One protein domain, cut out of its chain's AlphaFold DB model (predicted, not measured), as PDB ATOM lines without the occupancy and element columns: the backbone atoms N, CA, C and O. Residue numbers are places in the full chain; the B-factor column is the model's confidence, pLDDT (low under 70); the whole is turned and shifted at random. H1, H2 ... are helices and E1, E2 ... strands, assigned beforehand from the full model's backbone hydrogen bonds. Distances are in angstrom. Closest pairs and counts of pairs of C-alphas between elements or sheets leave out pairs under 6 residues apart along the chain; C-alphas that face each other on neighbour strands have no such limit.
ATOM      1  N   SER A 107     148.686 214.025 209.488       68.81
ATOM      2  CA  SER A 107     149.160 215.061 210.415       68.81
ATOM      3  C   SER A 107     148.666 214.897 211.863       68.81
ATOM      4  O   SER A 107     149.246 215.466 212.794       68.81
ATOM      5  N   HIS A 108     147.596 214.124 212.083       72.69
ATOM      6  CA  HIS A 108     147.084 213.807 213.419       72.69
ATOM      7  C   HIS A 108     147.733 212.564 214.030       72.69
ATOM      8  O   HIS A 108     147.538 212.307 215.216       72.69
ATOM      9  N   VAL A 109     148.496 211.786 213.262       75.62
ATOM     10  CA  VAL A 109     149.215 210.627 213.795       75.62
ATOM     11  C   VAL A 109     150.433 211.121 214.575       75.62
ATOM     12  O   VAL A 109     151.265 211.862 214.061       75.62
ATOM     13  N   ARG A 110     150.532 210.720 215.845       75.94
ATOM     14  CA  ARG A 110     151.618 211.098 216.763       75.94
ATOM     15  C   ARG A 110     152.610 209.968 216.984       75.94
ATOM     16  O   ARG A 110     153.810 210.213 217.067       75.94
ATOM     17  N   HIS A 111     152.123 208.731 217.039       77.69
ATOM     18  CA  HIS A 111     152.971 207.547 217.109       77.69
ATOM     19  C   HIS A 111     152.485 206.476 216.145       77.69
ATOM     20  O   HIS A 111     151.297 206.381 215.844       77.69
ATOM     21  N   TYR A 112     153.413 205.654 215.678       82.88
ATOM     22  CA  TYR A 112     153.128 204.519 214.818       82.88
ATOM     23  C   TYR A 112     154.128 203.400 215.100       82.88
ATOM     24  O   TYR A 112     155.270 203.648 215.489       82.88
ATOM     25  N   GLN A 113     153.679 202.160 214.944       82.69
ATOM     26  CA  GLN A 113     154.483 200.963 215.148       82.69
ATOM     27  C   GLN A 113     153.984 199.859 214.219       82.69
ATOM     28  O   GLN A 113     152.778 199.692 214.037       82.69
ATOM     29  N   ILE A 114     154.903 199.065 213.678       81.75
ATOM     30  CA  ILE A 114     154.559 197.813 213.010       81.75
ATOM     31  C   ILE A 114     154.656 196.691 214.039       81.75
ATOM     32  O   ILE A 114     155.650 196.553 214.745       81.75
ATOM     33  N   ARG A 115     153.593 195.898 214.158       75.31
ATOM     34  CA  ARG A 115     153.583 194.699 214.993       75.31
ATOM     35  C   ARG A 115     153.543 193.476 214.103       75.31
ATOM     36  O   ARG A 115     152.634 193.314 213.287       75.31
ATOM     37  N   SER A 116     154.536 192.617 214.273       76.19
ATOM     38  CA  SER A 116     154.544 191.295 213.670       76.19
ATOM     39  C   SER A 116     153.743 190.342 214.556       76.19
ATOM     40  O   SER A 116     153.943 190.295 215.767       76.19
ATOM     41  N   THR A 117     152.793 189.625 213.967       76.06
ATOM     42  CA  THR A 117     152.073 188.532 214.643       76.06
ATOM     43  C   THR A 117     152.988 187.321 214.849       76.06
ATOM     44  O   THR A 117     153.999 187.189 214.158       76.06
ATOM     45  N   GLU A 118     152.603 186.418 215.756       53.69
ATOM     46  CA  GLU A 118     153.420 185.328 216.332       53.69
ATOM     47  C   GLU A 118     154.164 184.406 215.349       53.69
ATOM     48  O   GLU A 118     155.095 183.725 215.751       53.69
ATOM     49  N   ASN A 119     153.836 184.415 214.056       64.25
ATOM     50  CA  ASN A 119     154.524 183.601 213.050       64.25
ATOM     51  C   ASN A 119     155.269 184.411 211.978       64.25
ATOM     52  O   ASN A 119     155.600 183.866 210.928       64.25
ATOM     53  N   GLY A 120     155.445 185.727 212.147       62.31
ATOM     54  CA  GLY A 120     156.084 186.593 211.142       62.31
ATOM     55  C   GLY A 120     155.297 186.747 209.831       62.31
ATOM     56  O   GLY A 120     155.679 187.513 208.951       62.31
ATOM     57  N   ARG A 121     154.177 186.024 209.695       67.31
ATOM     58  CA  ARG A 121     153.354 185.951 208.481       67.31
ATOM     59  C   ARG A 121     152.464 187.161 208.287       67.31
ATOM     60  O   ARG A 121     152.046 187.404 207.162       67.31
ATOM     61  N   ARG A 122     152.130 187.872 209.364       68.19
ATOM     62  CA  ARG A 122     151.340 189.101 209.296       68.19
ATOM     63  C   ARG A 122     152.040 190.236 210.017       68.19
ATOM     64  O   ARG A 122     152.381 190.095 211.190       68.19
ATOM     65  N   ARG A 123     152.209 191.349 209.313       73.12
ATOM     66  CA  ARG A 123     152.685 192.634 209.817       73.12
ATOM     67  C   ARG A 123     151.511 193.598 209.814       73.12
ATOM     68  O   ARG A 123     150.914 193.838 208.770       73.12
ATOM     69  N   LEU A 124     151.175 194.131 210.978       75.88
ATOM     70  CA  LEU A 124     150.053 195.039 211.174       75.88
ATOM     71  C   LEU A 124     150.581 196.427 211.533       75.88
ATOM     72  O   LEU A 124     151.441 196.548 212.404       75.88
ATOM     73  N   LEU A 125     150.061 197.470 210.886       80.31
ATOM     74  CA  LEU A 125     150.388 198.854 211.227       80.31
ATOM     75  C   LEU A 125     149.429 199.368 212.307       80.31
ATOM     76  O   LEU A 125     148.217 199.440 212.092       80.31
ATOM     77  N   ALA A 126     149.987 199.739 213.456       79.12
ATOM     78  CA  ALA A 126     149.296 200.393 214.558       79.12
ATOM     79  C   ALA A 126     149.668 201.879 214.599       79.12
ATOM     80  O   ALA A 126     150.844 202.226 214.467       79.12
ATOM     81  N   VAL A 127     148.684 202.753 214.808       78.25
ATOM     82  CA  VAL A 127     148.888 204.201 214.949       78.25
ATOM     83  C   VAL A 127     148.173 204.760 216.172       78.25
ATOM     84  O   VAL A 127     147.136 204.254 216.593       78.25
ATOM     85  N   TRP A 128     148.708 205.846 216.715       79.50
ATOM     86  CA  TRP A 128     148.151 206.603 217.827       79.50
ATOM     87  C   TRP A 128     147.977 208.056 217.404       79.50
ATOM     88  O   TRP A 128     148.888 208.658 216.832       79.50
ATOM     89  N   LEU A 129     146.809 208.622 217.698       70.38
ATOM     90  CA  LEU A 129     146.494 210.029 217.409       70.38
ATOM     91  C   LEU A 129     146.829 210.944 218.581       70.38
ATOM     92  O   LEU A 129     147.053 212.140 218.427       70.38
ATOM     93  N   THR A 130     146.840 210.375 219.777       67.00
ATOM     94  CA  THR A 130     147.230 211.054 221.000       67.00
ATOM     95  C   THR A 130     148.720 210.843 221.256       67.00
ATOM     96  O   THR A 130     149.257 209.784 220.930       67.00
ATOM     97  N   PRO A 131     149.402 211.835 221.854       57.78
ATOM     98  CA  PRO A 131     150.807 211.708 222.247       57.78
ATOM     99  C   PRO A 131     151.013 210.678 223.370       57.78
ATOM    100  O   PRO A 131     152.136 210.278 223.653       57.78
ATOM    101  N   ASP A 132     149.936 210.241 224.022       63.34
ATOM    102  CA  ASP A 132     149.998 209.217 225.052       63.34
ATOM    103  C   ASP A 132     150.018 207.805 224.446       63.34
ATOM    104  O   ASP A 132     149.039 207.352 223.842       63.34
ATOM    105  N   ARG A 133     151.123 207.081 224.657       55.94
ATOM    106  CA  ARG A 133     151.275 205.665 224.278       55.94
ATOM    107  C   ARG A 133     150.390 204.719 225.098       55.94
ATOM    108  O   ARG A 133     150.210 203.577 224.683       55.94
ATOM    109  N   GLY A 134     149.849 205.172 226.232       55.97
ATOM    110  CA  GLY A 134     148.891 204.425 227.052       55.97
ATOM    111  C   GLY A 134     147.501 204.306 226.423       55.97
ATOM    112  O   GLY A 134     146.709 203.454 226.821       55.97
ATOM    113  N   SER A 135     147.207 205.122 225.406       63.75
ATOM    114  CA  SER A 135     145.962 205.026 224.645       63.75
ATOM    115  C   SER A 135     145.940 203.798 223.723       63.75
ATOM    116  O   SER A 135     146.973 203.333 223.230       63.75
ATOM    117  N   ALA A 136     144.746 203.245 223.497       67.38
ATOM    118  CA  ALA A 136     144.585 202.070 222.649       67.38
ATOM    119  C   ALA A 136     144.996 202.389 221.195       67.38
ATOM    120  O   ALA A 136     144.498 203.370 220.633       67.38
ATOM    121  N   PRO A 137     145.868 201.574 220.571       66.56
ATOM    122  CA  PRO A 137     146.259 201.782 219.183       66.56
ATOM    123  C   PRO A 137     145.071 201.633 218.236       66.56
ATOM    124  O   PRO A 137     144.227 200.748 218.395       66.56
ATOM    125  N   LEU A 138     145.066 202.448 217.185       68.19
ATOM    126  CA  LEU A 138     144.202 202.275 216.027       68.19
ATOM    127  C   LEU A 138     144.930 201.405 215.005       68.19
ATOM    128  O   LEU A 138     146.012 201.742 214.524       68.19
ATOM    129  N   TRP A 139     144.332 200.267 214.675       66.19
ATOM    130  CA  TRP A 139     144.877 199.348 213.684       66.19
ATOM    131  C   TRP A 139     144.481 199.808 212.286       66.19
ATOM    132  O   TRP A 139     143.301 199.818 211.936       66.19
ATOM    133  N   LEU A 140     145.477 200.206 211.497       63.19
ATOM    134  CA  LEU A 140     145.275 200.733 210.149       63.19
ATOM    135  C   LEU A 140     145.208 199.649 209.081       63.19
ATOM    136  O   LEU A 140     144.641 199.896 208.022       63.19
ATOM    137  N   GLY A 141     145.775 198.467 209.337       64.00
ATOM    138  CA  GLY A 141     145.681 197.350 208.405       64.00
ATOM    139  C   GLY A 141     146.888 196.431 208.348       64.00
ATOM    140  O   GLY A 141     147.895 196.628 209.030       64.00
ATOM    141  N   ASP A 142     146.753 195.423 207.489       69.38
ATOM    142  CA  ASP A 142     147.788 194.447 207.171       69.38
ATOM    143  C   ASP A 142     148.753 195.002 206.108       69.38
ATOM    144  O   ASP A 142     148.380 195.220 204.954       69.38
ATOM    145  N   VAL A 143     150.008 195.220 206.506       70.00
ATOM    146  CA  VAL A 143     151.103 195.703 205.648       70.00
ATOM    147  C   VAL A 143     151.980 194.571 205.109       70.00
ATOM    148  O   VAL A 143     152.950 194.815 204.395       70.00
ATOM    149  N   THR A 144     151.640 193.309 205.379       67.06
ATOM    150  CA  THR A 144     152.375 192.140 204.858       67.06
ATOM    151  C   THR A 144     152.456 192.164 203.339       67.06
ATOM    152  O   THR A 144     153.512 191.899 202.768       67.06
ATOM    153  N   ARG A 145     151.354 192.558 202.687       61.41
ATOM    154  CA  ARG A 145     151.231 192.626 201.226       61.41
ATOM    155  C   ARG A 145     152.068 193.726 200.577       61.41
ATOM    156  O   ARG A 145     152.193 193.722 199.358       61.41
ATOM    157  N   ALA A 146     152.636 194.648 201.355       61.47
ATOM    158  CA  ALA A 146     153.524 195.668 200.812       61.47
ATOM    159  C   ALA A 146     154.833 195.063 200.277       61.47
ATOM    160  O   ALA A 146     155.477 195.691 199.447       61.47
ATOM    161  N   SER A 147     155.230 193.863 200.734       62.16
ATOM    162  CA  SER A 147     156.503 193.209 200.371       62.16
ATOM    163  C   SER A 147     157.752 194.081 200.579       62.16
ATOM    164  O   SER A 147     158.814 193.758 200.063       62.16
ATOM    165  N   LEU A 148     157.639 195.164 201.355       65.88
ATOM    166  CA  LEU A 148     158.746 196.049 201.708       65.88
ATOM    167  C   LEU A 148     159.367 195.632 203.047       65.88
ATOM    168  O   LEU A 148     158.646 195.077 203.888       65.88
ATOM    169  N   PRO A 149     160.659 195.912 203.287       76.44
ATOM    170  CA  PRO A 149     161.266 195.848 204.614       76.44
ATOM    171  C   PRO A 149     160.510 196.717 205.625       76.44
ATOM    172  O   PRO A 149     159.900 197.722 205.265       76.44
ATOM    173  N   GLU A 150     160.540 196.334 206.902       76.19
ATOM    174  CA  GLU A 150     159.873 197.095 207.970       76.19
ATOM    175  C   GLU A 150     160.366 198.547 208.034       76.19
ATOM    176  O   GLU A 150     159.558 199.469 208.118       76.19
ATOM    177  N   GLU A 151     161.676 198.750 207.887       79.88
ATOM    178  CA  GLU A 151     162.325 200.065 207.873       79.88
ATOM    179  C   GLU A 151     161.775 200.979 206.772       79.88
ATOM    180  O   GLU A 151     161.470 202.145 207.022       79.88
ATOM    181  N   GLU A 152     161.569 200.448 205.565       72.44
ATOM    182  CA  GLU A 152     161.029 201.218 204.442       72.44
ATOM    183  C   GLU A 152     159.565 201.605 204.663       72.44
ATOM    184  O   GLU A 152     159.162 202.729 204.348       72.44
ATOM    185  N   ILE A 153     158.767 200.699 205.239       74.50
ATOM    186  CA  ILE A 153     157.372 200.987 205.596       74.50
ATOM    187  C   ILE A 153     157.337 202.086 206.666       74.50
ATOM    188  O   ILE A 153     156.581 203.046 206.528       74.50
ATOM    189  N   MET A 154     158.189 201.998 207.689       80.19
ATOM    190  CA  MET A 154     158.284 203.015 208.740       80.19
ATOM    191  C   MET A 154     158.744 204.371 208.193       80.19
ATOM    192  O   MET A 154     158.172 205.394 208.565       80.19
ATOM    193  N   ALA A 155     159.706 204.398 207.267       77.25
ATOM    194  CA  ALA A 155     160.166 205.624 206.611       77.25
ATOM    195  C   ALA A 155     159.088 206.265 205.718       77.25
ATOM    196  O   ALA A 155     159.039 207.487 205.556       77.25
ATOM    197  N   LEU A 156     158.211 205.461 205.109       72.75
ATOM    198  CA  LEU A 156     157.055 205.964 204.363       72.75
ATOM    199  C   LEU A 156     156.007 206.576 205.288       72.75
ATOM    200  O   LEU A 156     155.569 207.694 205.032       72.75
ATOM    201  N   VAL A 157     155.660 205.879 206.374       76.56
ATOM    202  CA  VAL A 157     154.719 206.394 207.377       76.56
ATOM    203  C   VAL A 157     155.245 207.696 207.978       76.56
ATOM    204  O   VAL A 157     154.507 208.676 208.013       76.56
ATOM    205  N   HIS A 158     156.530 207.750 208.336       80.38
ATOM    206  CA  HIS A 158     157.180 208.957 208.846       80.38
ATOM    207  C   HIS A 158     157.006 210.156 207.904       80.38
ATOM    208  O   HIS A 158     156.471 211.193 208.294       80.38
ATOM    209  N   ARG A 159     157.352 209.977 206.622       75.19
ATOM    210  CA  ARG A 159     157.208 211.020 205.595       75.19
ATOM    211  C   ARG A 159     155.767 211.471 205.380       75.19
ATOM    212  O   ARG A 159     155.560 212.581 204.901       75.19
ATOM    213  N   TRP A 160     154.776 210.627 205.654       71.44
ATOM    214  CA  TRP A 160     153.370 211.025 205.588       71.44
ATOM    215  C   TRP A 160     152.925 211.799 206.823       71.44
ATOM    216  O   TRP A 160     152.112 212.703 206.684       71.44
ATOM    217  N   THR A 161     153.462 211.478 208.000       72.31
ATOM    218  CA  THR A 161     153.155 212.205 209.241       72.31
ATOM    219  C   THR A 161     153.803 213.588 209.327       72.31
ATOM    220  O   THR A 161     153.306 214.437 210.058       72.31
ATOM    221  N   GLU A 162     154.886 213.825 208.582       72.50
ATOM    222  CA  GLU A 162     155.603 215.112 208.548       72.50
ATOM    223  C   GLU A 162     155.093 216.105 207.486       72.50
ATOM    224  O   GLU A 162     155.598 217.226 207.413       72.50
ATOM    225  N   ARG A 163     154.124 215.712 206.649       61.31
ATOM    226  CA  ARG A 163     153.481 216.590 205.655       61.31
ATOM    227  C   ARG A 163     152.265 217.299 206.235       61.31
ATOM    228  O   ARG A 163     152.070 218.471 205.851       61.31
TER     229      ARG A 163
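This is residues 107 to 163 of the 163 residues of an uncharacterized protein of Streptomyces misionensis (UniProt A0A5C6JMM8). A three-stranded antiparallel sheet makes a small slab, and one helix, H1, covers part of one of its faces, over E1 and E2 and along the strands; the opposite face bears no named helix. The strands fold back on each other as two hairpins, E1 with E2 and E2 with E3, and after E3 a short link leads to H1, the last named element before the chain's last residue, Arg 163. The printed part has 57 residues, with three named strands and then one named helix, E1 E2 E3 H1. The sheet's order is E1 - E2 - E3, and the class is mixed, helices and strands. The whole is compact, with a radius of gyration of the C-alphas of 11.4 A and spans of 29 by 24 by 14 A.

Start at Ser 107 and go on to C-alpha 111 at (152.971, 207.547, 217.109), where E1 begins; it covers residues 111 to 116 and is 16.7 A long from first to last C-alpha. Next comes E2, residues 123 to 128, also 16.7 A. Look then for E3 at residues 138 to 142, from C-alpha 138 at (144.202, 202.275, 216.027), 12.4 A long. Last, find H1 at residues 150 to 161, 16.6 A long, ending at C-alpha 161 at (153.155, 212.205, 209.241).

Begin with the sheet, a meander, each strand the antiparallel neighbour of the one before. E1 and E2 are a hairpin at 159 degrees; look at N 113 and O 126, 2.9 A apart, and N 128 and O 111, 2.8 A apart, both within hydrogen-bond range. E2 and E3 are a hairpin at 158 degrees, with N 138 and O 127 within hydrogen-bond range at 2.8 A. E1 and E3 are the edge strands, and E2 is the inner one. H1 is on the sheet at a height over the sheet of 9.8 A, in two layers, a helix on one face of a sheet. It lies over E1 and E2, and on the local plane its line and that of E1 stand at 22 degrees, along the strands. The closest C-alphas of E1 and H1 are those of Ile 114 and Glu 150, 7.4 A apart. E2 and H1 are near each other, with 5 pairs of C-alphas within 10 A. In H1, every O i to N i+4 pair is within hydrogen-bond range.

The two C-alphas farthest apart are those of Asn 119 and Arg 163, 33.8 A, while those of Ser 107 and Arg 163, the chain's last residue, are 6.6 A apart. The printed part has no cut, and its three links between elements are short. Read the B-factor column: the mean pLDDT of the printed part is 70.8, and it is under 70 at residue 107, residues 118 to 122, 130 to 142 and 144 to 148, and residue 163.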